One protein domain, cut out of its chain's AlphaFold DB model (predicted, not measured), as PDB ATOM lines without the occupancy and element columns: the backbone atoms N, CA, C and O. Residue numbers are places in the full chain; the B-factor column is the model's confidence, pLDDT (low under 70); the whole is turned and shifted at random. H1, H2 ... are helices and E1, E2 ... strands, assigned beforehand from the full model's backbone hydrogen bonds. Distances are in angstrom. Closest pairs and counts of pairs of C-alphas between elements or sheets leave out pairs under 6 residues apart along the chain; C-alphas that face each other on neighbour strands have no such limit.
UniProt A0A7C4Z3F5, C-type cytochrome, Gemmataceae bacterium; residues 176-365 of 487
ATOM      1  N   GLU A 176     165.273 111.133  99.455       92.44
ATOM      2  CA  GLU A 176     165.022 109.751  99.039       92.44
ATOM      3  C   GLU A 176     163.825 109.150  99.782       92.44
ATOM      4  O   GLU A 176     162.992 108.476  99.175       92.44
ATOM      5  N   ARG A 177     163.693 109.437 101.084       93.62
ATOM      6  CA  ARG A 177     162.551 108.973 101.879       93.62
ATOM      7  C   ARG A 177     161.266 109.695 101.482       93.62
ATOM      8  O   ARG A 177     160.228 109.046 101.395       93.62
ATOM      9  N   GLN A 178     161.326 110.991 101.176       93.31
ATOM     10  CA  GLN A 178     160.172 111.736 100.650       93.31
ATOM     11  C   GLN A 178     159.663 111.129  99.331       93.31
ATOM     12  O   GLN A 178     158.461 110.916  99.157       93.31
ATOM     13  N   ALA A 179     160.580 110.820  98.409       93.00
ATOM     14  CA  ALA A 179     160.258 110.196  97.128       93.00
ATOM     15  C   ALA A 179     159.686 108.779  97.305       93.00
ATOM     16  O   ALA A 179     158.702 108.437  96.645       93.00
ATOM     17  N   ALA A 180     160.252 107.987  98.223       94.69
ATOM     18  CA  ALA A 180     159.750 106.657  98.560       94.69
ATOM     19  C   ALA A 180     158.309 106.711  99.088       94.69
ATOM     20  O   ALA A 180     157.443 106.048  98.525       94.69
ATOM     21  N   ILE A 181     158.027 107.580 100.069       95.69
ATOM     22  CA  ILE A 181     156.678 107.752 100.632       95.69
ATOM     23  C   ILE A 181     155.673 108.138  99.537       95.69
ATOM     24  O   ILE A 181     154.592 107.558  99.447       95.69
ATOM     25  N   ASN A 182     156.021 109.087  98.659       94.25
ATOM     26  CA  ASN A 182     155.142 109.462  97.548       94.25
ATOM     27  C   ASN A 182     154.873 108.295  96.591       94.25
ATOM     28  O   ASN A 182     153.737 108.124  96.146       94.25
ATOM     29  N   SER A 183     155.903 107.509  96.275       94.69
ATOM     30  CA  SER A 183     155.787 106.341  95.402       94.69
ATOM     31  C   SER A 183     154.928 105.238  96.024       94.69
ATOM     32  O   SER A 183     154.107 104.641  95.328       94.69
ATOM     33  N   GLU A 184     155.087 104.977  97.321       95.44
ATOM     34  CA  GLU A 184     154.294 104.007  98.086       95.44
ATOM     35  C   GLU A 184     152.819 104.436  98.126       95.44
ATOM     36  O   GLU A 184     151.928 103.686  97.724       95.44
ATOM     37  N   LEU A 185     152.548 105.691  98.496       96.94
ATOM     38  CA  LEU A 185     151.184 106.217  98.590       96.94
ATOM     39  C   LEU A 185     150.477 106.340  97.242       96.94
ATOM     40  O   LEU A 185     149.248 106.312  97.202       96.94
ATOM     41  N   LYS A 186     151.206 106.445  96.127       95.75
ATOM     42  CA  LYS A 186     150.606 106.453  94.785       95.75
ATOM     43  C   LYS A 186     149.808 105.178  94.498       95.75
ATOM     44  O   LYS A 186     148.850 105.227  93.727       95.75
ATOM     45  N   GLN A 187     150.165 104.049  95.111       94.50
ATOM     46  CA  GLN A 187     149.414 102.798  94.969       94.50
ATOM     47  C   GLN A 187     148.026 102.899  95.612       94.50
ATOM     48  O   GLN A 187     147.060 102.427  95.021       94.50
ATOM     49  N   PHE A 188     147.921 103.610  96.734       96.12
ATOM     50  CA  PHE A 188     146.683 103.756  97.497       96.12
ATOM     51  C   PHE A 188     145.839 104.955  97.068       96.12
ATOM     52  O   PHE A 188     144.617 104.878  97.074       96.12
ATOM     53  N   PHE A 189     146.481 106.059  96.680       97.06
ATOM     54  CA  PHE A 189     145.806 107.335  96.424       97.06
ATOM     55  C   PHE A 189     145.771 107.756  94.949       97.06
ATOM     56  O   PHE A 189     145.112 108.731  94.581       97.06
ATOM     57  N   GLY A 190     146.492 107.037  94.090       95.62
ATOM     58  CA  GLY A 190     146.608 107.359  92.674       95.62
ATOM     59  C   GLY A 190     147.311 108.680  92.395       95.62
ATOM     60  O   GLY A 190     148.249 109.068  93.096       95.62
ATOM     61  N   THR A 191     146.888 109.343  91.323       95.75
ATOM     62  CA  THR A 191     147.438 110.634  90.887       95.75
ATOM     63  C   THR A 191     146.365 111.710  90.986       95.75
ATOM     64  O   THR A 191     145.182 111.396  91.046       95.75
ATOM     65  N   PRO A 192     146.719 113.001  90.930       95.75
ATOM     66  CA  PRO A 192     145.727 114.048  90.763       95.75
ATOM     67  C   PRO A 192     144.740 113.772  89.621       95.75
ATOM     68  O   PRO A 192     143.543 113.981  89.806       95.75
ATOM     69  N   ARG A 193     145.189 113.315  88.444       92.50
ATOM     70  CA  ARG A 193     144.286 113.085  87.300       92.50
ATOM     71  C   ARG A 193     143.413 111.843  87.471       92.50
ATOM     72  O   ARG A 193     142.280 111.858  87.002       92.50
ATOM     73  N   ASP A 194     143.926 110.832  88.157       94.06
ATOM     74  CA  ASP A 194     143.232 109.583  88.458       94.06
ATOM     75  C   ASP A 194     143.317 109.272  89.966       94.06
ATOM     76  O   ASP A 194     144.123 108.435  90.396       94.06
ATOM     77  N   PRO A 195     142.582 110.037  90.796       95.94
ATOM     78  CA  PRO A 195     142.591 109.876  92.239       95.94
ATOM     79  C   PRO A 195     141.720 108.692  92.640       95.94
ATOM     80  O   PRO A 195     140.649 108.464  92.079       95.94
ATOM     81  N   ARG A 196     142.161 107.975  93.664       94.62
ATOM     82  CA  ARG A 196     141.431 106.848  94.249       94.62
ATOM     83  C   ARG A 196     141.767 106.716  95.724       94.62
ATOM     84  O   ARG A 196     142.655 107.410  96.202       94.62
ATOM     85  N   VAL A 197     141.078 105.833  96.434       93.56
ATOM     86  CA  VAL A 197     141.442 105.442  97.798       93.56
ATOM     87  C   VAL A 197     141.308 103.927  97.892       93.56
ATOM     88  O   VAL A 197     140.199 103.414  97.993       93.56
ATOM     89  N   GLU A 198     142.430 103.217  97.834       91.38
ATOM     90  CA  GLU A 198     142.471 101.753  97.942       91.38
ATOM     91  C   GLU A 198     142.463 101.340  99.418       91.38
ATOM     92  O   GLU A 198     143.481 101.370 100.108       91.38
ATOM     93  N   VAL A 199     141.282 100.995  99.919       85.50
ATOM     94  CA  VAL A 199     141.018 100.510 101.283       85.50
ATOM     95  C   VAL A 199     139.875  99.490 101.224       85.50
ATOM     96  O   VAL A 199     139.452  99.093 100.142       85.50
ATOM     97  N   SER A 200     139.350  99.039 102.368       82.62
ATOM     98  CA  SER A 200     138.193  98.139 102.359       82.62
ATOM     99  C   SER A 200     136.975  98.775 101.676       82.62
ATOM    100  O   SER A 200     136.691  99.960 101.857       82.62
ATOM    101  N   GLU A 201     136.198  97.954 100.964       80.62
ATOM    102  CA  GLU A 201     134.924  98.343 100.337       80.62
ATOM    103  C   GLU A 201     133.970  99.054 101.310       80.62
ATOM    104  O   GLU A 201     133.260  99.980 100.931       80.62
ATOM    105  N   GLU A 202     133.976  98.668 102.589       79.62
ATOM    106  CA  GLU A 202     133.203  99.335 103.646       79.62
ATOM    107  C   GLU A 202     133.555 100.827 103.774       79.62
ATOM    108  O   GLU A 202     132.668 101.662 103.916       79.62
ATOM    109  N   ILE A 203     134.843 101.170 103.691       77.44
ATOM    110  CA  ILE A 203     135.333 102.546 103.825       77.44
ATOM    111  C   ILE A 203     135.091 103.341 102.534       77.44
ATOM    112  O   ILE A 203     134.748 104.521 102.600       77.44
ATOM    113  N   ILE A 204     135.259 102.713 101.365       78.38
ATOM    114  CA  ILE A 204     135.040 103.358 100.057       78.38
ATOM    115  C   ILE A 204     133.566 103.746  99.886       78.38
ATOM    116  O   ILE A 204     133.252 104.856  99.445       78.38
ATOM    117  N   ASN A 205     132.663 102.844 100.278       80.56
ATOM    118  CA  ASN A 205     131.219 103.019 100.144       80.56
ATOM    119  C   ASN A 205     130.587 103.818 101.297       80.56
ATOM    120  O   ASN A 205     129.364 103.967 101.340       80.56
ATOM    121  N   ASP A 206     131.394 104.355 102.217       82.75
ATOM    122  CA  ASP A 206     130.888 105.141 103.333       82.75
ATOM    123  C   ASP A 206     130.242 106.463 102.842       82.75
ATOM    124  O   ASP A 206     130.864 107.245 102.101       82.75
ATOM    125  N   PRO A 207     128.988 106.751 103.250       84.94
ATOM    126  CA  PRO A 207     128.233 107.906 102.764       84.94
ATOM    127  C   PRO A 207     128.777 109.264 103.242       84.94
ATOM    128  O   PRO A 207     128.437 110.290 102.639       84.94
ATOM    129  N   GLU A 208     129.601 109.293 104.295       83.81
ATOM    130  CA  GLU A 208     130.233 110.497 104.853       83.81
ATOM    131  C   GLU A 208     131.444 110.948 104.028       83.81
ATOM    132  O   GLU A 208     131.789 112.127 104.053       83.81
ATOM    133  N   MET A 209     132.112 110.045 103.301       86.38
ATOM    134  CA  MET A 209     133.307 110.388 102.512       86.38
ATOM    135  C   MET A 209     133.064 110.361 101.001       86.38
ATOM    136  O   MET A 209     133.625 111.196 100.282       86.38
ATOM    137  N   ARG A 210     132.195 109.460 100.518       91.25
ATOM    138  CA  ARG A 210     131.801 109.334  99.101       91.25
ATOM    139  C   ARG A 210     133.016 109.248  98.163       91.25
ATOM    140  O   ARG A 210     133.195 110.083  97.282       91.25
ATOM    141  N   LEU A 211     133.876 108.253  98.376       91.62
ATOM    142  CA  LEU A 211     135.203 108.151  97.746       91.62
ATOM    143  C   LEU A 211     135.206 107.395  96.407       91.62
ATOM    144  O   LEU A 211     136.234 106.853  96.012       91.62
ATOM    145  N   GLN A 212     134.071 107.349  95.705       90.62
ATOM    146  CA  GLN A 212     133.976 106.644  94.426       90.62
ATOM    147  C   GLN A 212     134.917 107.277  93.383       90.62
ATOM    148  O   GLN A 212     134.951 108.512  93.299       90.62
ATOM    149  N   PRO A 213     135.656 106.486  92.579       91.06
ATOM    150  CA  PRO A 213     136.670 107.006  91.658       91.06
ATOM    151  C   PRO A 213     136.156 108.093  90.711       91.06
ATOM    152  O   PRO A 213     136.793 109.135  90.566       91.06
ATOM    153  N   GLU A 214     134.972 107.920  90.121       89.94
ATOM    154  CA  GLU A 214     134.393 108.895  89.189       89.94
ATOM    155  C   GLU A 214     134.107 110.235  89.883       89.94
ATOM    156  O   GLU A 214     134.357 111.308  89.327       89.94
ATOM    157  N   HIS A 215     133.625 110.176  91.126       92.94
ATOM    158  CA  HIS A 215     133.324 111.350  91.946       92.94
ATOM    159  C   HIS A 215     134.607 112.065  92.391       92.94
ATOM    160  O   HIS A 215     134.684 113.296  92.355       92.94
ATOM    161  N   LEU A 216     135.656 111.309  92.734       95.75
ATOM    162  CA  LEU A 216     136.979 111.858  93.041       95.75
ATOM    163  C   LEU A 216     137.642 112.488  91.811       95.75
ATOM    164  O   LEU A 216     138.245 113.555  91.934       95.75
ATOM    165  N   GLN A 217     137.520 111.884  90.626       95.06
ATOM    166  CA  GLN A 217     138.023 112.451  89.370       95.06
ATOM    167  C   GLN A 217     137.337 113.790  89.051       95.06
ATOM    168  O   GLN A 217     138.019 114.773  88.734       95.06
ATOM    169  N   GLU A 218     136.009 113.864  89.193       95.38
ATOM    170  CA  GLU A 218     135.231 115.102  89.031       95.38
ATOM    171  C   GLU A 218     135.680 116.177  90.034       95.38
ATOM    172  O   GLU A 218     136.041 117.296  89.642       95.38
ATOM    173  N   GLY A 219     135.772 115.815  91.315       97.38
ATOM    174  CA  GLY A 219     136.220 116.702  92.387       97.38
ATOM    175  C   GLY A 219     137.647 117.204  92.189       97.38
ATOM    176  O   GLY A 219     137.927 118.390  92.359       97.38
ATOM    177  N   SER A 220     138.548 116.332  91.744       97.56
ATOM    178  CA  SER A 220     139.942 116.668  91.469       97.56
ATOM    179  C   SER A 220     140.089 117.626  90.290       97.56
ATOM    180  O   SER A 220     140.851 118.598  90.355       97.56
ATOM    181  N   LYS A 221     139.311 117.419  89.221       96.06
ATOM    182  CA  LYS A 221     139.256 118.331  88.070       96.06
ATOM    183  C   LYS A 221     138.788 119.724  88.490       96.06
ATOM    184  O   LYS A 221     139.366 120.717  88.043       96.06
ATOM    185  N   LEU A 222     137.777 119.817  89.355       96.88
ATOM    186  CA  LEU A 222     137.309 121.090  89.915       96.88
ATOM    187  C   LEU A 222     138.354 121.718  90.844       96.88
ATOM    188  O   LEU A 222     138.670 122.899  90.705       96.88
ATOM    189  N   TYR A 223     138.954 120.931  91.736       98.25
ATOM    190  CA  TYR A 223     139.964 121.398  92.682       98.25
ATOM    191  C   TYR A 223     141.180 121.987  91.967       98.25
ATOM    192  O   TYR A 223     141.652 123.065  92.331       98.25
ATOM    193  N   ARG A 224     141.677 121.326  90.916       96.12
ATOM    194  CA  ARG A 224     142.796 121.844  90.118       96.12
ATOM    195  C   ARG A 224     142.481 123.197  89.483       96.12
ATOM    196  O   ARG A 224     143.345 124.064  89.450       96.12
ATOM    197  N   LYS A 225     141.240 123.400  89.039       94.56
ATOM    198  CA  LYS A 225     140.793 124.658  88.425       94.56
ATOM    199  C   LYS A 225     140.560 125.779  89.439       94.56
ATOM    200  O   LYS A 225     140.794 126.936  89.111       94.56
ATOM    201  N   LEU A 226     140.062 125.452  90.632       96.44
ATOM    202  CA  LEU A 226     139.495 126.440  91.561       96.44
ATOM    203  C   LEU A 226     140.292 126.618  92.858       96.44
ATOM    204  O   LEU A 226     140.262 127.692  93.454       96.44
ATOM    205  N   CYS A 227     140.990 125.582  93.319       97.69
ATOM    206  CA  CYS A 227     141.535 125.510  94.677       97.69
ATOM    207  C   CYS A 227     143.064 125.396  94.701       97.69
ATOM    208  O   CYS A 227     143.704 125.990  95.572       97.69
ATOM    209  N   LEU A 228     143.653 124.676  93.739       96.12
ATOM    210  CA  LEU A 228     145.083 124.343  93.686       96.12
ATOM    211  C   LEU A 228     145.992 125.566  93.808       96.12
ATOM    212  O   LEU A 228     147.012 125.500  94.487       96.12
ATOM    213  N   TYR A 229     145.623 126.691  93.194       95.06
ATOM    214  CA  TYR A 229     146.481 127.877  93.172       95.06
ATOM    215  C   TYR A 229     146.765 128.439  94.576       95.06
ATOM    216  O   TYR A 229     147.860 128.935  94.834       95.06
ATOM    217  N   CYS A 230     145.811 128.283  95.501       96.56
ATOM    218  CA  CYS A 230     145.970 128.667  96.903       96.56
ATOM    219  C   CYS A 230     146.359 127.468  97.781       96.56
ATOM    220  O   CYS A 230     147.299 127.549  98.568       96.56
ATOM    221  N   HIS A 231     145.644 126.347  97.657       97.12
ATOM    222  CA  HIS A 231     145.775 125.207  98.568       97.12
ATOM    223  C   HIS A 231     146.878 124.207  98.194       97.12
ATOM    224  O   HIS A 231     147.173 123.330  98.998       97.12
ATOM    225  N   GLY A 232     147.499 124.336  97.020       95.75
ATOM    226  CA  GLY A 232     148.541 123.425  96.546       95.75
ATOM    227  C   GLY A 232     147.986 122.095  96.030       95.75
ATOM    228  O   GLY A 232     146.819 121.758  96.245       95.75
ATOM    229  N   ILE A 233     148.825 121.329  95.328       95.94
ATOM    230  CA  ILE A 233     148.429 120.036  94.744       95.94
ATOM    231  C   ILE A 233     148.147 118.972  95.815       95.94
ATOM    232  O   ILE A 233     147.261 118.142  95.632       95.94
ATOM    233  N   ASN A 234     148.833 119.058  96.959       95.25
ATOM    234  CA  ASN A 234     148.667 118.147  98.096       95.25
ATOM    235  C   ASN A 234     147.622 118.632  99.110       95.25
ATOM    236  O   ASN A 234     147.380 117.959 100.110       95.25
ATOM    237  N   GLY A 235     147.044 119.823  98.906       96.25
ATOM    238  CA  GLY A 235     146.191 120.450  99.913       96.25
ATOM    239  C   GLY A 235     146.958 120.963 101.134       96.25
ATOM    240  O   GLY A 235     146.388 121.043 102.213       96.25
ATOM    241  N   ASP A 236     148.240 121.285 100.988       93.31
ATOM    242  CA  ASP A 236     149.150 121.730 102.051       93.31
ATOM    243  C   ASP A 236     149.079 123.241 102.346       93.31
ATOM    244  O   ASP A 236     149.765 123.751 103.230       93.31
ATOM    245  N   GLY A 237     148.248 123.978 101.609       93.44
ATOM    246  CA  GLY A 237     148.162 125.431 101.716       93.44
ATOM    247  C   GLY A 237     149.360 126.173 101.114       93.44
ATOM    248  O   GLY A 237     149.491 127.380 101.333       93.44
ATOM    249  N   ALA A 238     150.220 125.475 100.365       91.38
ATOM    250  CA  ALA A 238     151.430 126.002  99.740       91.38
ATOM    251  C   ALA A 238     151.294 126.110  98.212       91.38
ATOM    252  O   ALA A 238     152.262 125.939  97.472       91.38
ATOM    253  N   GLY A 239     150.087 126.418  97.719       93.31
ATOM    254  CA  GLY A 239     149.906 126.767  96.311       93.31
ATOM    255  C   GLY A 239     150.726 128.010  95.926       93.31
ATOM    256  O   GLY A 239     151.152 128.755  96.812       93.31
ATOM    257  N   PRO A 240     150.929 128.282  94.623       93.31
ATOM    258  CA  PRO A 240     151.729 129.415  94.150       93.31
ATOM    259  C   PRO A 240     151.388 130.773  94.786       93.31
ATOM    260  O   PRO A 240     152.279 131.605  94.948       93.31
ATOM    261  N   THR A 241     150.133 131.006  95.189       94.12
ATOM    262  CA  THR A 241     149.752 132.223  95.930       94.12
ATOM    263  C   THR A 241     149.709 132.063  97.439       94.12
ATOM    264  O   THR A 241     149.682 133.072  98.141       94.12
ATOM    265  N   GLY A 242     149.713 130.840  97.967       90.50
ATOM    266  CA  GLY A 242     149.454 130.553  99.378       90.50
ATOM    267  C   GLY A 242     150.390 131.291 100.339       90.50
ATOM    268  O   GLY A 242     149.948 131.752 101.392       90.50
ATOM    269  N   ALA A 243     151.654 131.488  99.951       87.12
ATOM    270  CA  ALA A 243     152.639 132.220 100.748       87.12
ATOM    271  C   ALA A 243     152.313 133.717 100.931       87.12
ATOM    272  O   ALA A 243     152.721 134.297 101.938       87.12
ATOM    273  N   PHE A 244     151.563 134.318 100.000       89.75
ATOM    274  CA  PHE A 244     151.224 135.748  99.975       89.75
ATOM    275  C   PHE A 244     149.854 136.063 100.591       89.75
ATOM    276  O   PHE A 244     149.460 137.226 100.668       89.75
ATOM    277  N   LEU A 245     149.106 135.045 101.024       90.75
ATOM    278  CA  LEU A 245     147.779 135.218 101.605       90.75
ATOM    279  C   LEU A 245     147.852 135.266 103.133       90.75
ATOM    280  O   LEU A 245     148.509 134.441 103.770       90.75
ATOM    281  N   ASN A 246     147.125 136.211 103.731       87.25
ATOM    282  CA  ASN A 246     146.960 136.312 105.178       87.25
ATOM    283  C   ASN A 246     145.464 136.421 105.533       87.25
ATOM    284  O   ASN A 246     144.835 137.429 105.208       87.25
ATOM    285  N   PRO A 247     144.865 135.415 106.199       89.38
ATOM    286  CA  PRO A 247     145.487 134.187 106.689       89.38
ATOM    287  C   PRO A 247     145.884 133.262 105.533       89.38
ATOM    288  O   PRO A 247     145.245 133.274 104.480       89.38
ATOM    289  N   ARG A 248     146.909 132.432 105.750       91.25
ATOM    290  CA  ARG A 248     147.304 131.427 104.759       91.25
ATOM    291  C   ARG A 248     146.192 130.392 104.533       91.25
ATOM    292  O   ARG A 248     145.401 130.134 105.456       91.25
ATOM    293  N   PRO A 249     146.144 129.766 103.345       95.31
ATOM    294  CA  PRO A 249     145.216 128.680 103.064       95.31
ATOM    295  C   PRO A 249     145.403 127.509 104.036       95.31
ATOM    296  O   PRO A 249     146.468 127.307 104.621       95.31
ATOM    297  N   ARG A 250     144.330 126.749 104.254       94.75
ATOM    298  CA  ARG A 250     144.339 125.592 105.156       94.75
ATOM    299  C   ARG A 250     145.186 124.464 104.560       94.75
ATOM    300  O   ARG A 250     144.910 124.052 103.440       94.75
ATOM    301  N   ASP A 251     146.116 123.946 105.362       94.50
ATOM    302  CA  ASP A 251     146.736 122.630 105.167       94.50
ATOM    303  C   ASP A 251     145.772 121.533 105.661       94.50
ATOM    304  O   ASP A 251     145.440 121.473 106.853       94.50
ATOM    305  N   PHE A 252     145.291 120.707 104.735       96.38
ATOM    306  CA  PHE A 252     144.350 119.607 104.949       96.38
ATOM    307  C   PHE A 252     145.028 118.320 105.423       96.38
ATOM    308  O   PHE A 252     144.344 117.442 105.958       96.38
ATOM    309  N   ARG A 253     146.349 118.191 105.266       95.06
ATOM    310  CA  ARG A 253     147.065 116.910 105.378       95.06
ATOM    311  C   ARG A 253     147.063 116.326 106.782       95.06
ATOM    312  O   ARG A 253     147.132 115.125 106.954       95.06
ATOM    313  N   ARG A 254     146.917 117.160 107.812       91.62
ATOM    314  CA  ARG A 254     146.813 116.688 109.207       91.62
ATOM    315  C   ARG A 254     145.383 116.319 109.628       91.62
ATOM    316  O   ARG A 254     145.172 115.954 110.780       91.62
ATOM    317  N   GLY A 255     144.387 116.496 108.753       92.56
ATOM    318  CA  GLY A 255     142.969 116.316 109.097       92.56
ATOM    319  C   GLY A 255     142.441 117.340 110.115       92.56
ATOM    320  O   GLY A 255     141.411 117.119 110.750       92.56
ATOM    321  N   ILE A 256     143.145 118.462 110.306       92.56
ATOM    322  CA  ILE A 256     142.809 119.485 111.303       92.56
ATOM    323  C   ILE A 256     142.036 120.624 110.640       92.56
ATOM    324  O   ILE A 256     142.608 121.437 109.915       92.56
ATOM    325  N   PHE A 257     140.748 120.748 110.965       94.62
ATOM    326  CA  PHE A 257     139.879 121.796 110.429       94.62
ATOM    327  C   PHE A 257     139.387 122.734 111.533       94.62
ATOM    328  O   PHE A 257     138.957 122.304 112.602       94.62
ATOM    329  N   LYS A 258     139.437 124.044 111.260       93.31
ATOM    330  CA  LYS A 258     139.039 125.089 112.219       93.31
ATOM    331  C   LYS A 258     137.525 125.149 112.444       93.31
ATOM    332  O   LYS A 258     137.090 125.475 113.544       93.31
ATOM    333  N   PHE A 259     136.728 124.892 111.407       94.62
ATOM    334  CA  PHE A 259     135.281 125.115 111.418       94.62
ATOM    335  C   PHE A 259     134.551 123.775 111.345       94.62
ATOM    336  O   PHE A 259     134.227 123.301 110.263       94.62
ATOM    337  N   ARG A 260     134.325 123.159 112.508       94.25
ATOM    338  CA  ARG A 260     133.648 121.859 112.639       94.25
ATOM    339  C   ARG A 260     132.475 121.909 113.609       94.25
ATOM    340  O   ARG A 260     132.490 122.718 114.539       94.25
ATOM    341  N   SER A 261     131.502 121.036 113.412       93.69
ATOM    342  CA  SER A 261     130.393 120.765 114.333       93.69
ATOM    343  C   SER A 261     130.515 119.395 115.010       93.69
ATOM    344  O   SER A 261     129.704 119.051 115.861       93.69
ATOM    345  N   THR A 262     131.529 118.609 114.648       91.94
ATOM    346  CA  THR A 262     131.693 117.222 115.083       91.94
ATOM    347  C   THR A 262     132.295 117.086 116.475       91.94
ATOM    348  O   THR A 262     133.141 117.880 116.876       91.94
ATOM    349  N   VAL A 263     131.902 116.040 117.193       89.69
ATOM    350  CA  VAL A 263     132.415 115.611 118.502       89.69
ATOM    351  C   VAL A 263     132.550 114.092 118.521       89.69
ATOM    352  O   VAL A 263     132.030 113.407 117.642       89.69
ATOM    353  N   LYS A 264     133.234 113.562 119.534       86.75
ATOM    354  CA  LYS A 264     133.113 112.153 119.909       86.75
ATOM    355  C   LYS A 264     131.954 112.014 120.877       86.75
ATOM    356  O   LYS A 264     131.878 112.818 121.796       86.75
ATOM    357  N   ILE A 265     131.079 111.036 120.694       82.25
ATOM    358  CA  ILE A 265     129.974 110.725 121.602       82.25
ATOM    359  C   ILE A 265     130.093 109.295 122.100       82.25
ATOM    360  O   ILE A 265     130.483 108.401 121.357       82.25
ATOM    361  N   ASN A 266     129.730 109.069 123.353       78.62
ATOM    362  CA  ASN A 266     129.533 107.720 123.855       78.62
ATOM    363  C   ASN A 266     128.189 107.207 123.305       78.62
ATOM    364  O   ASN A 266     127.179 107.883 123.506       78.62
ATOM    365  N   PRO A 267     128.143 106.060 122.613       75.94
ATOM    366  CA  PRO A 267     126.912 105.575 121.991       75.94
ATOM    367  C   PRO A 267     125.841 105.189 123.022       75.94
ATOM    368  O   PRO A 267     124.653 105.375 122.766       75.94
ATOM    369  N   ASP A 268     126.246 104.734 124.211       79.75
ATOM    370  CA  ASP A 268     125.334 104.261 125.257       79.75
ATOM    371  C   ASP A 268     124.609 105.417 125.954       79.75
ATOM    372  O   ASP A 268     123.396 105.376 126.161       79.75
ATOM    373  N   ASN A 269     125.344 106.470 126.327       79.31
ATOM    374  CA  ASN A 269     124.798 107.588 127.104       79.31
ATOM    375  C   ASN A 269     124.679 108.904 126.314       79.31
ATOM    376  O   ASN A 269     124.232 109.908 126.871       79.31
ATOM    377  N   LYS A 270     125.077 108.902 125.034       75.31
ATOM    378  CA  LYS A 270     125.085 110.046 124.103       75.31
ATOM    379  C   LYS A 270     125.862 111.269 124.596       75.31
ATOM    380  O   LYS A 270     125.735 112.349 124.016       75.31
ATOM    381  N   LYS A 271     126.671 111.135 125.651       75.94
ATOM    382  CA  LYS A 271     127.477 112.241 126.164       75.94
ATOM    383  C   LYS A 271     128.666 112.471 125.237       75.94
ATOM    384  O   LYS A 271     129.337 111.501 124.870       75.94
ATOM    385  N   PRO A 272     128.939 113.729 124.854       77.00
ATOM    386  CA  PRO A 272     130.144 114.046 124.117       77.00
ATOM    387  C   PRO A 272     131.390 113.837 124.990       77.00
ATOM    388  O   PRO A 272     131.307 113.911 126.214       77.00
ATOM    389  N   ASP A 273     132.530 113.618 124.341       74.50
ATOM    390  CA  ASP A 273     133.888 113.683 124.888       74.50
ATOM    391  C   ASP A 273     134.551 114.982 124.415       74.50
ATOM    392  O   ASP A 273     135.054 115.068 123.281       74.50
ATOM    393  N   PRO A 274     134.466 116.047 125.224       64.94
ATOM    394  CA  PRO A 274     135.218 117.261 124.995       64.94
ATOM    395  C   PRO A 274     136.649 117.134 125.557       64.94
ATOM    396  O   PRO A 274     136.859 116.427 126.537       64.94
ATOM    397  N   PRO A 275     137.664 117.788 124.960       60.62
ATOM    398  CA  PRO A 275     137.725 118.468 123.675       60.62
ATOM    399  C   PRO A 275     138.544 117.641 122.672       60.62
ATOM    400  O   PRO A 275     139.616 118.056 122.221       60.62
ATOM    401  N   ALA A 276     138.054 116.457 122.294       64.25
ATOM    402  CA  ALA A 276     138.756 115.654 121.300       64.25
ATOM    403  C   ALA A 276     138.849 116.408 119.958       64.25
ATOM    404  O   ALA A 276     137.872 116.970 119.449       64.25
ATOM    405  N   GLN A 277     140.039 116.417 119.358       77.88
ATOM    406  CA  GLN A 277     140.222 116.885 117.989       77.88
ATOM    407  C   GLN A 277     139.610 115.857 117.032       77.88
ATOM    408  O   GLN A 277     140.196 114.806 116.776       77.88
ATOM    409  N   VAL A 278     138.422 116.170 116.517       88.31
ATOM    410  CA  VAL A 278     137.669 115.325 115.581       88.31
ATOM    411  C   VAL A 278     137.686 115.960 114.193       88.31
ATOM    412  O   VAL A 278     137.624 117.184 114.062       88.31
ATOM    413  N   THR A 279     137.791 115.134 113.154       92.69
ATOM    414  CA  THR A 279     137.660 115.557 111.752       92.69
ATOM    415  C   THR A 279     136.282 116.184 111.501       92.69
ATOM    416  O   THR A 279     135.313 115.834 112.184       92.69
ATOM    417  N   PRO A 280     136.163 117.137 110.562       94.94
ATOM    418  CA  PRO A 280     134.884 117.772 110.244       94.94
ATOM    419  C   PRO A 280     133.895 116.756 109.660       94.94
ATOM    420  O   PRO A 280     134.303 115.681 109.206       94.94
ATOM    421  N   SER A 281     132.605 117.091 109.665       94.25
ATOM    422  CA  SER A 281     131.641 116.346 108.856       94.25
ATOM    423  C   SER A 281     131.727 116.735 107.378       94.25
ATOM    424  O   SER A 281     132.289 117.786 107.040       94.25
ATOM    425  N   PHE A 282     131.127 115.941 106.494       95.94
ATOM    426  CA  PHE A 282     130.953 116.314 105.084       95.94
ATOM    427  C   PHE A 282     130.285 117.696 104.951       95.94
ATOM    428  O   PHE A 282     130.786 118.594 104.266       95.94
ATOM    429  N   ASP A 283     129.208 117.916 105.709       96.31
ATOM    430  CA  ASP A 283     128.449 119.170 105.721       96.31
ATOM    431  C   ASP A 283     129.226 120.362 106.293       96.31
ATOM    432  O   ASP A 283     128.951 121.510 105.938       96.31
ATOM    433  N   ASP A 284     130.196 120.136 107.181       97.38
ATOM    434  CA  ASP A 284     131.073 121.200 107.679       97.38
ATOM    435  C   ASP A 284     131.955 121.762 106.552       97.38
ATOM    436  O   ASP A 284     132.077 122.988 106.399       97.38
ATOM    437  N   ILE A 285     132.536 120.880 105.733       97.88
ATOM    438  CA  ILE A 285     133.351 121.269 104.575       97.88
ATOM    439  C   ILE A 285     132.455 121.895 103.508       97.88
ATOM    440  O   ILE A 285     132.750 123.003 103.050       97.88
ATOM    441  N   LYS A 286     131.326 121.252 103.173       98.06
ATOM    442  CA  LYS A 286     130.368 121.766 102.183       98.06
ATOM    443  C   LYS A 286     129.899 123.171 102.542       98.06
ATOM    444  O   LYS A 286     129.953 124.078 101.714       98.06
ATOM    445  N   ARG A 287     129.527 123.397 103.803       97.19
ATOM    446  CA  ARG A 287     129.116 124.720 104.293       97.19
ATOM    447  C   ARG A 287     130.239 125.751 104.202       97.19
ATOM    448  O   ARG A 287     129.960 126.913 103.910       97.19
ATOM    449  N   THR A 288     131.487 125.351 104.444       97.81
ATOM    450  CA  THR A 288     132.651 126.238 104.286       97.81
ATOM    451  C   THR A 288     132.848 126.633 102.821       97.81
ATOM    452  O   THR A 288     133.042 127.812 102.542       97.81
ATOM    453  N   LEU A 289     132.722 125.693 101.877       97.94
ATOM    454  CA  LEU A 289     132.779 125.989 100.438       97.94
ATOM    455  C   LEU A 289     131.625 126.901 100.004       97.94
ATOM    456  O   LEU A 289     131.844 127.909  99.337       97.94
ATOM    457  N   GLN A 290     130.401 126.609 100.441       97.50
ATOM    458  CA  GLN A 290     129.219 127.404 100.103       97.50
ATOM    459  C   GLN A 290     129.301 128.838 100.630       97.50
ATOM    460  O   GLN A 290     128.836 129.760  99.970       97.50
ATOM    461  N   ARG A 291     129.868 129.060 101.817       95.88
ATOM    462  CA  ARG A 291     129.896 130.395 102.443       95.88
ATOM    463  C   ARG A 291     131.189 131.161 102.201       95.88
ATOM    464  O   ARG A 291     131.200 132.379 102.355       95.88
ATOM    465  N   GLY A 292     132.259 130.461 101.840       96.62
ATOM    466  CA  GLY A 292     133.608 130.998 101.903       96.62
ATOM    467  C   GLY A 292     134.045 131.280 103.340       96.62
ATOM    468  O   GLY A 292     133.377 130.924 104.315       96.62
ATOM    469  N   VAL A 293     135.187 131.950 103.475       96.50
ATOM    470  CA  VAL A 293     135.726 132.377 104.772       96.50
ATOM    471  C   VAL A 293     135.916 133.893 104.740       96.50
ATOM    472  O   VAL A 293     136.905 134.370 104.180       96.50
ATOM    473  N   PRO A 294     135.007 134.675 105.353       92.88
ATOM    474  CA  PRO A 294     135.111 136.131 105.381       92.88
ATOM    475  C   PRO A 294     136.464 136.594 105.925       92.88
ATOM    476  O   PRO A 294     136.978 136.008 106.877       92.88
ATOM    477  N   THR A 295     137.032 137.677 105.385       89.44
ATOM    478  CA  THR A 295     138.360 138.221 105.775       89.44
ATOM    479  C   THR A 295     139.545 137.288 105.492       89.44
ATOM    480  O   THR A 295     140.639 137.504 106.014       89.44
ATOM    481  N   ALA A 296     139.320 136.234 104.711       92.06
ATOM    482  CA  ALA A 296     140.349 135.456 104.046       92.06
ATOM    483  C   ALA A 296     140.090 135.485 102.537       92.06
ATOM    484  O   ALA A 296     138.995 135.831 102.097       92.06
ATOM    485  N   SER A 297     141.071 135.071 101.741       94.19
ATOM    486  CA  SER A 297     140.937 134.988 100.281       94.19
ATOM    487  C   SER A 297     140.190 133.733  99.807       94.19
ATOM    488  O   SER A 297     140.414 133.277  98.693       94.19
ATOM    489  N   MET A 298     139.330 133.158 100.654       96.44
ATOM    490  CA  MET A 298     138.525 131.977 100.337       96.44
ATOM    491  C   MET A 298     137.098 132.423  99.984       96.44
ATOM    492  O   MET A 298     136.319 132.704 100.905       96.44
ATOM    493  N   PRO A 299     136.752 132.535  98.689       95.88
ATOM    494  CA  PRO A 299     135.443 133.013  98.262       95.88
ATOM    495  C   PRO A 299     134.343 131.978  98.534       95.88
ATOM    496  O   PRO A 299     134.607 130.832  98.901       95.88
ATOM    497  N   SER A 300     133.094 132.400  98.343       97.12
ATOM    498  CA  SER A 300     131.951 131.492  98.274       97.12
ATOM    499  C   SER A 300     131.931 130.768  96.926       97.12
ATOM    500  O   SER A 300     132.131 131.384  95.880       97.12
ATOM    501  N   PHE A 301     131.641 129.471  96.965       97.69
ATOM    502  CA  PHE A 301     131.436 128.611  95.801       97.69
ATOM    503  C   PHE A 301     129.966 128.196  95.645       97.69
ATOM    504  O   PHE A 301     129.671 127.188  95.012       97.69
ATOM    505  N   ASN A 302     129.023 128.959  96.210       96.06
ATOM    506  CA  ASN A 302     127.589 128.639  96.156       96.06
ATOM    507  C   ASN A 302     126.978 128.646  94.741       96.06
ATOM    508  O   ASN A 302     125.842 128.217  94.581       96.06
ATOM    509  N   LEU A 303     127.708 129.149  93.741       96.94
ATOM    510  CA  LEU A 303     127.312 129.124  92.334       96.94
ATOM    511  C   LEU A 303     127.560 127.762  91.669       96.94
ATOM    512  O   LEU A 303     127.051 127.525  90.576       96.94
ATOM    513  N   LEU A 304     128.357 126.891  92.291       97.50
ATOM    514  CA  LEU A 304     128.533 125.514  91.838       97.50
ATOM    515  C   LEU A 304     127.293 124.680  92.178       97.50
ATOM    516  O   LEU A 304     126.594 124.960  93.155       97.50
ATOM    517  N   SER A 305     127.033 123.642  91.383       97.81
ATOM    518  CA  SER A 305     125.943 122.711  91.678       97.81
ATOM    519  C   SER A 305     126.219 121.927  92.966       97.81
ATOM    520  O   SER A 305     127.369 121.772  93.382       97.81
ATOM    521  N   ASP A 306     125.175 121.380  93.594       96.75
ATOM    522  CA  ASP A 306     125.355 120.519  94.771       96.75
ATOM    523  C   ASP A 306     126.240 119.307  94.471       96.75
ATOM    524  O   ASP A 306     127.046 118.927  95.314       96.75
ATOM    525  N   ARG A 307     126.144 118.750  93.258       96.31
ATOM    526  CA  ARG A 307     127.006 117.659  92.795       96.31
ATOM    527  C   ARG A 307     128.475 118.087  92.739       96.31
ATOM    528  O   ARG A 307     129.324 117.377  93.266       96.31
ATOM    529  N   ASP A 308     128.763 119.245  92.146       97.94
ATOM    530  CA  ASP A 308     130.129 119.777  92.040       97.94
ATOM    531  C   ASP A 308     130.725 120.086  93.419       97.94
ATOM    532  O   ASP A 308     131.895 119.802  93.688       97.94
ATOM    533  N   LEU A 309     129.915 120.665  94.312       98.19
ATOM    534  CA  LEU A 309     130.309 120.910  95.697       98.19
ATOM    535  C   LEU A 309     130.598 119.598  96.418       98.19
ATOM    536  O   LEU A 309     131.623 119.496  97.085       98.19
ATOM    537  N   ASP A 310     129.740 118.593  96.261       97.56
ATOM    538  CA  ASP A 310     129.927 117.287  96.882       97.56
ATOM    539  C   ASP A 310     131.200 116.596  96.365       97.56
ATOM    540  O   ASP A 310     131.923 115.980  97.147       97.56
ATOM    541  N   ALA A 311     131.515 116.736  95.074       97.88
ATOM    542  CA  ALA A 311     132.748 116.229  94.471       97.88
ATOM    543  C   ALA A 311     133.991 116.934  95.030       97.88
ATOM    544  O   ALA A 311     134.968 116.284  95.415       97.88
ATOM    545  N   LEU A 312     133.947 118.265  95.161       98.38
ATOM    546  CA  LEU A 312     135.013 119.036  95.806       98.38
ATOM    547  C   LEU A 312     135.221 118.633  97.269       98.38
ATOM    548  O   LEU A 312     136.368 118.516  97.701       98.38
ATOM    549  N   VAL A 313     134.144 118.414  98.028       98.44
ATOM    550  CA  VAL A 313     134.239 117.955  99.421       98.44
ATOM    551  C   VAL A 313     134.943 116.605  99.477       98.44
ATOM    552  O   VAL A 313     135.951 116.498 100.171       98.44
ATOM    553  N   SER A 314     134.486 115.611  98.712       97.56
ATOM    554  CA  SER A 314     135.120 114.287  98.665       97.56
ATOM    555  C   SER A 314     136.595 114.356  98.280       97.56
ATOM    556  O   SER A 314     137.418 113.674  98.886       97.56
ATOM    557  N   TYR A 315     136.969 115.234  97.346       98.38
ATOM    558  CA  TYR A 315     138.376 115.404  96.988       98.38
ATOM    559  C   TYR A 315     139.209 116.084  98.094       98.38
ATOM    560  O   TYR A 315     140.364 115.722  98.310       98.38
ATOM    561  N   VAL A 316     138.643 117.024  98.859       98.50
ATOM    562  CA  VAL A 316     139.307 117.571 100.060       98.50
ATOM    563  C   VAL A 316     139.496 116.484 101.122       98.50
ATOM    564  O   VAL A 316     140.561 116.424 101.741       98.50
ATOM    565  N   ILE A 317     138.506 115.605 101.306       97.75
ATOM    566  CA  ILE A 317     138.614 114.439 102.196       97.75
ATOM    567  C   ILE A 317     139.748 113.525 101.723       97.75
ATOM    568  O   ILE A 317     140.626 113.200 102.516       97.75
ATOM    569  N   HIS A 318     139.794 113.190 100.432       97.81
ATOM    570  CA  HIS A 318     140.876 112.416  99.812       97.81
ATOM    571  C   HIS A 318     142.267 112.998 100.108       97.81
ATOM    572  O   HIS A 318     143.148 112.280 100.582       97.81
ATOM    573  N   LEU A 319     142.459 114.311  99.926       98.38
ATOM    574  CA  LEU A 319     143.727 114.981 100.251       98.38
ATOM    575  C   LEU A 319     144.071 114.893 101.746       98.38
ATOM    576  O   LEU A 319     145.235 114.704 102.103       98.38
ATOM    577  N   SER A 320     143.073 114.995 102.629       97.62
ATOM    578  CA  SER A 320     143.265 114.784 104.067       97.62
ATOM    579  C   SER A 320     143.654 113.346 104.407       97.62
ATOM    580  O   SER A 320     144.540 113.155 105.236       97.62
ATOM    581  N   LEU A 321     143.028 112.343 103.786       97.19
ATOM    582  CA  LEU A 321     143.367 110.934 104.002       97.19
ATOM    583  C   LEU A 321     144.799 110.642 103.552       97.19
ATOM    584  O   LEU A 321     145.594 110.135 104.347       97.19
ATOM    585  N   ARG A 322     145.149 111.055 102.326       97.69
ATOM    586  CA  ARG A 322     146.506 110.922 101.783       97.69
ATOM    587  C   ARG A 322     147.526 111.602 102.684       97.69
ATOM    588  O   ARG A 322     148.537 111.001 103.028       97.69
ATOM    589  N   GLY A 323     147.258 112.841 103.087       97.00
ATOM    590  CA  GLY A 323     148.164 113.606 103.935       97.00
ATOM    591  C   GLY A 323     148.342 113.015 105.334       97.00
ATOM    592  O   GLY A 323     149.442 113.053 105.872       97.00
ATOM    593  N   MET A 324     147.299 112.422 105.925       95.88
ATOM    594  CA  MET A 324     147.421 111.772 107.233       95.88
ATOM    595  C   MET A 324     148.217 110.469 107.136       95.88
ATOM    596  O   MET A 324     148.959 110.147 108.065       95.88
ATOM    597  N   ALA A 325     148.077 109.721 106.039       97.00
ATOM    598  CA  ALA A 325     148.906 108.548 105.768       97.00
ATOM    599  C   ALA A 325     150.374 108.950 105.536       97.00
ATOM    600  O   ALA A 325     151.273 108.398 106.164       97.00
ATOM    601  N   GLU A 326     150.609 109.985 104.723       96.56
ATOM    602  CA  GLU A 326     151.937 110.568 104.492       96.56
ATOM    603  C   GLU A 326     152.588 111.037 105.792       96.56
ATOM    604  O   GLU A 326     153.747 110.716 106.034       96.56
ATOM    605  N   TYR A 327     151.847 111.737 106.655       93.94
ATOM    606  CA  TYR A 327     152.342 112.189 107.953       93.94
ATOM    607  C   TYR A 327     152.769 111.019 108.848       93.94
ATOM    608  O   TYR A 327     153.840 111.083 109.439       93.94
ATOM    609  N   GLN A 328     151.976 109.944 108.911       94.38
ATOM    610  CA  GLN A 328     152.296 108.754 109.711       94.38
ATOM    611  C   GLN A 328     153.602 108.080 109.262       94.38
ATOM    612  O   GLN A 328     154.443 107.769 110.107       94.38
ATOM    613  N   LEU A 329     153.789 107.910 107.948       95.12
ATOM    614  CA  LEU A 329     155.016 107.355 107.358       95.12
ATOM    615  C   LEU A 329     156.217 108.286 107.564       95.12
ATOM    616  O   LEU A 329     157.323 107.849 107.876       95.12
ATOM    617  N   ALA A 330     155.990 109.592 107.416       92.81
ATOM    618  CA  ALA A 330     156.989 110.636 107.595       92.81
ATOM    619  C   ALA A 330     157.496 110.733 109.042       92.81
ATOM    620  O   ALA A 330     158.674 111.010 109.259       92.81
ATOM    621  N   THR A 331     156.628 110.517 110.034       90.88
ATOM    622  CA  THR A 331     157.005 110.565 111.455       90.88
ATOM    623  C   THR A 331     157.423 109.216 112.031       90.88
ATOM    624  O   THR A 331     157.785 109.166 113.205       90.88
ATOM    625  N   GLY A 332     157.336 108.133 111.254       91.56
ATOM    626  CA  GLY A 332     157.582 106.773 111.738       91.56
ATOM    627  C   GLY A 332     156.532 106.274 112.740       91.56
ATOM    628  O   GLY A 332     156.841 105.432 113.577       91.56
ATOM    629  N   GLU A 333     155.294 106.794 112.697       92.44
ATOM    630  CA  GLU A 333     154.181 106.203 113.470       92.44
ATOM    631  C   GLU A 333     153.848 104.789 112.959       92.44
ATOM    632  O   GLU A 333     153.414 103.932 113.729       92.44
ATOM    633  N   THR A 334     154.070 104.554 111.667       94.12
ATOM    634  CA  THR A 334     154.122 103.242 111.020       94.12
ATOM    635  C   THR A 334     155.024 103.342 109.789       94.12
ATOM    636  O   THR A 334     155.176 104.429 109.236       94.12
ATOM    637  N   ASP A 335     155.596 102.220 109.358       95.00
ATOM    638  CA  ASP A 335     156.321 102.095 108.086       95.00
ATOM    639  C   ASP A 335     155.482 101.398 106.999       95.00
ATOM    640  O   ASP A 335     155.937 101.254 105.867       95.00
ATOM    641  N   ASP A 336     154.260 100.968 107.333       96.38
ATOM    642  CA  ASP A 336     153.350 100.275 106.423       96.38
ATOM    643  C   ASP A 336     152.352 101.269 105.787       96.38
ATOM    644  O   ASP A 336     151.497 101.827 106.491       96.38
ATOM    645  N   PRO A 337     152.420 101.504 104.459       95.88
ATOM    646  CA  PRO A 337     151.533 102.441 103.776       95.88
ATOM    647  C   PRO A 337     150.066 101.990 103.763       95.88
ATOM    648  O   PRO A 337     149.174 102.846 103.783       95.88
ATOM    649  N   GLU A 338     149.781 100.686 103.795       95.00
ATOM    650  CA  GLU A 338     148.412 100.175 103.893       95.00
ATOM    651  C   GLU A 338     147.839 100.497 105.277       95.00
ATOM    652  O   GLU A 338     146.771 101.108 105.401       95.00
ATOM    653  N   GLN A 339     148.592 100.180 106.333       94.31
ATOM    654  CA  GLN A 339     148.200 100.502 107.703       94.31
ATOM    655  C   GLN A 339     148.015 102.013 107.902       94.31
ATOM    656  O   GLN A 339     147.041 102.428 108.539       94.31
ATOM    657  N   ALA A 340     148.905 102.840 107.343       96.19
ATOM    658  CA  ALA A 340     148.806 104.298 107.397       96.19
ATOM    659  C   ALA A 340     147.512 104.807 106.736       96.19
ATOM    660  O   ALA A 340     146.815 105.658 107.305       96.19
ATOM    661  N   THR A 341     147.159 104.243 105.576       95.69
ATOM    662  CA  THR A 341     145.942 104.561 104.810       95.69
ATOM    663  C   THR A 341     144.680 104.156 105.579       95.69
ATOM    664  O   THR A 341     143.780 104.978 105.780       95.69
ATOM    665  N   ILE A 342     144.631 102.928 106.105       92.50
ATOM    666  CA  ILE A 342     143.509 102.431 106.919       92.50
ATOM    667  C   ILE A 342     143.346 103.269 108.194       92.50
ATOM    668  O   ILE A 342     142.230 103.629 108.574       92.50
ATOM    669  N   SER A 343     144.452 103.593 108.865       92.56
ATOM    670  CA  SER A 343     144.469 104.427 110.070       92.56
ATOM    671  C   SER A 343     143.930 105.833 109.790       92.56
ATOM    672  O   SER A 343     143.089 106.332 110.545       92.56
ATOM    673  N   ALA A 344     144.331 106.447 108.670       94.12
ATOM    674  CA  ALA A 344     143.834 107.750 108.238       94.12
ATOM    675  C   ALA A 344     142.317 107.734 107.990       94.12
ATOM    676  O   ALA A 344     141.601 108.602 108.498       94.12
ATOM    677  N   ALA A 345     141.812 106.720 107.281       92.38
ATOM    678  CA  ALA A 345     140.382 106.560 107.022       92.38
ATOM    679  C   ALA A 345     139.576 106.331 108.310       92.38
ATOM    680  O   ALA A 345     138.583 107.017 108.559       92.38
ATOM    681  N   LYS A 346     140.044 105.443 109.196       88.69
ATOM    682  CA  LYS A 346     139.416 105.210 110.509       88.69
ATOM    683  C   LYS A 346     139.411 106.469 111.369       88.69
ATOM    684  O   LYS A 346     138.401 106.778 111.997       88.69
ATOM    685  N   ARG A 347     140.499 107.241 111.367       88.94
ATOM    686  CA  ARG A 347     140.554 108.533 112.062       88.94
ATOM    687  C   ARG A 347     139.537 109.522 111.499       88.94
ATOM    688  O   ARG A 347     138.941 110.258 112.282       88.94
ATOM    689  N   TRP A 348     139.318 109.538 110.185       91.25
ATOM    690  CA  TRP A 348     138.306 110.398 109.574       91.25
ATOM    691  C   TRP A 348     136.878 110.017 109.968       91.25
ATOM    692  O   TRP A 348     136.092 110.903 110.321       91.25
ATOM    693  N   LEU A 349     136.562 108.725 109.924       87.12
ATOM    694  CA  LEU A 349     135.224 108.200 110.194       87.12
ATOM    695  C   LEU A 349     134.885 108.198 111.682       87.12
ATOM    696  O   LEU A 349     133.806 108.624 112.073       87.12
ATOM    697  N   TYR A 350     135.820 107.777 112.528       81.44
ATOM    698  CA  TYR A 350     135.553 107.485 113.939       81.44
ATOM    699  C   TYR A 350     136.209 108.484 114.901       81.44
ATOM    700  O   TYR A 350     135.989 108.444 116.109       81.44
ATOM    701  N   GLY A 351     137.053 109.393 114.403       78.88
ATOM    702  CA  GLY A 351     137.829 110.308 115.242       78.88
ATOM    703  C   GLY A 351     138.978 109.633 116.011       78.88
ATOM    704  O   GLY A 351     139.671 110.301 116.783       78.88
ATOM    705  N   SER A 352     139.205 108.327 115.845       70.00
ATOM    706  CA  SER A 352     140.360 107.595 116.384       70.00
ATOM    707  C   SER A 352     140.775 106.437 115.471       70.00
ATOM    708  O   SER A 352     139.964 105.881 114.738       70.00
ATOM    709  N   ALA A 353     142.053 106.052 115.547       56.22
ATOM    710  CA  ALA A 353     142.581 104.883 114.837       56.22
ATOM    711  C   ALA A 353     142.286 103.549 115.558       56.22
ATOM    712  O   ALA A 353     142.308 102.487 114.938       56.22
ATOM    713  N   ARG A 354     142.006 103.585 116.872       53.97
ATOM    714  CA  ARG A 354     141.746 102.403 117.709       53.97
ATOM    715  C   ARG A 354     140.287 102.385 118.167       53.97
ATOM    716  O   ARG A 354     139.849 103.316 118.842       53.97
ATOM    717  N   GLY A 355     139.568 101.319 117.818       48.72
ATOM    718  CA  GLY A 355     138.303 100.944 118.450       48.72
ATOM    719  C   GLY A 355     138.608 100.179 119.736       48.72
ATOM    720  O   GLY A 355     139.048  99.037 119.680       48.72
ATOM    721  N   GLY A 356     138.459 100.837 120.883       41.75
ATOM    722  CA  GLY A 356     138.556 100.222 122.210       41.75
ATOM    723  C   GLY A 356     137.183 100.154 122.895       41.75
ATOM    724  O   GLY A 356     136.231 100.738 122.379       41.75
ATOM    725  N   PRO A 357     137.071  99.483 124.057       40.81
ATOM    726  CA  PRO A 357     135.803  99.107 124.706       40.81
ATOM    727  C   PRO A 357     134.890 100.276 125.125       40.81
ATOM    728  O   PRO A 357     133.715 100.056 125.385       40.81
ATOM    729  N   ASN A 358     135.392 101.513 125.112       52.69
ATOM    730  CA  ASN A 358     134.578 102.729 125.128       52.69
ATOM    731  C   ASN A 358     134.499 103.264 123.691       52.69
ATOM    732  O   ASN A 358     135.237 104.188 123.341       52.69
ATOM    733  N   ARG A 359     133.689 102.625 122.835       65.25
ATOM    734  CA  ARG A 359     133.597 102.915 121.393       65.25
ATOM    735  C   ARG A 359     132.938 104.276 121.170       65.25
ATOM    736  O   ARG A 359     131.771 104.352 120.827       65.25
ATOM    737  N   MET A 360     133.678 105.352 121.412       72.38
ATOM    738  CA  MET A 360     133.213 106.698 121.116       72.38
ATOM    739  C   MET A 360     133.044 106.848 119.606       72.38
ATOM    740  O   MET A 360     133.957 106.520 118.847       72.38
ATOM    741  N   GLU A 361     131.896 107.349 119.178       80.56
ATOM    742  CA  GLU A 361     131.551 107.535 117.771       80.56
ATOM    743  C   GLU A 361     131.651 109.009 117.392       80.56
ATOM    744  O   GLU A 361     131.356 109.901 118.189       80.56
ATOM    745  N   LYS A 362     132.080 109.295 116.164       88.06
ATOM    746  CA  LYS A 362     132.024 110.651 115.620       88.06
ATOM    747  C   LYS A 362     130.562 111.008 115.350       88.06
ATOM    748  O   LYS A 362     129.869 110.277 114.656       88.06
ATOM    749  N   ALA A 363     130.117 112.162 115.833       88.88
ATOM    750  CA  ALA A 363     128.784 112.682 115.544       88.88
ATOM    751  C   ALA A 363     128.788 114.202 115.407       88.88
ATOM    752  O   ALA A 363     129.661 114.884 115.945       88.88
ATOM    753  N   VAL A 364     127.790 114.745 114.709       91.19
ATOM    754  CA  VAL A 364     127.515 116.187 114.701       91.19
ATOM    755  C   VAL A 364     126.877 116.568 116.033       91.19
ATOM    756  O   VAL A 364     125.840 116.027 116.415       91.19
ATOM    757  N   TYR A 365     127.487 117.512 116.742       91.12
ATOM    758  CA  TYR A 365     126.919 118.047 117.968       91.12
ATOM    759  C   TYR A 365     125.749 118.975 117.633       91.12
ATOM    760  O   TYR A 365     125.931 119.988 116.950       91.12
TER     761      TYR A 365
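Overview. This is residues 176 to 365 of the 487 residues of the protein "C-type cytochrome" of Gemmataceae bacterium (UniProt A0A7C4Z3F5). One long helix, H6, runs through the middle of a rounded body, and four other helices pack on it at crossed angles: H3 and H5 near its first residues, H1 and H7 towards its last. A small two-stranded sheet of E1 and E2 lies at the end of H7, and long stretches with no named element make up much of the rest. The printed part has 190 residues, with seven named helices and two named strands in the order H1 H2 H3 H4 E1 H5 H6 H7 E2; the sheet is antiparallel, in the order E1 - E2. The class is mostly helix, though under half of the residues are in named elements. The whole is compact, with a radius of gyration of the C-alphas of 16.2 A and spans of 45 by 40 by 31 A.

Along the chain. H1, residues 176 to 189, begins at C-alpha 176 at (165.022, 109.751, 99.039) and is 19.5 A long. H2 is residues 201 to 204, 5.0 A; H3 is residues 213 to 226, 19.6 A; H4 is residues 228 to 231, 5.0 A. E1, residues 262 to 265, is 9.4 A long, and H5, residues 282 to 291, is 14.4 A. H6, residues 306 to 331, runs 37.1 A from C-alpha 306 at (125.355, 120.519, 94.771). H7 is residues 337 to 350, 19.6 A. E2, residues 361 to 364, is 10.0 A long and ends at C-alpha 364 at (127.515, 116.187, 114.701).

Arrangement. H6 is the hub, touching four helices. Its residues 318 to 330 touch H1, the C-alphas of Phe 189 and Arg 322 being closest at 6.5 A, at a steep tilt of 39 degrees, opposite ways. H3 touches its residues 308 to 318, closest at the C-alphas of Gly 219 and Ala 311, 4.1 A, about perpendicular at 88 degrees. H5 touches its residues 309 to 314, closest at Lys 286 and Val 313, C-alphas 6.1 A apart, at a steep tilt of 62 degrees. H7 touches its residues 321 to 329, closest at Ala 325 and Ala 340, C-alphas 4.6 A apart, at a steep tilt of 52 degrees, opposite ways. H1, with residues 184 to 188, touches residues 337 to 341 of H7, closest at the C-alphas of Leu 185 and Pro 337, 6.4 A. H2 is close to but not clearly touching H7, with C-alphas 203 and 345 7.2 A apart. H3 and H4 meet only through their link. H1 and H3 are apart, for instance. The C-alphas of Tyr 350 in H7 and Lys 362 in E2, the closest of the two, are 5.0 A apart. E1 and E2 are antiparallel neighbours at 138 degrees, with N 263 and O 363 at 2.8 A and N 363 and O 263 at 2.9 A, within hydrogen-bond range. Residues 264 to 265 of E1 also pair with residues 272 to 273, antiparallel. In H3, H5, H6 and H7 every O i to N i+4 pair is within hydrogen-bond range, in H1 8 of 10 are, and H2 and H4 are too short for such a pair.

Size, cuts and confidence. The two C-alphas farthest apart are those of Glu 176 and Asn 269, 49.1 A. The printed part has no cut. The links H1 to H2, H4 to E1, E1 to H5 and H5 to H6 are long, that from H4 to E1 having 30 residues. The mean pLDDT of the printed part is 90.3; residues 274 to 276 and 353 to 359 are under 70.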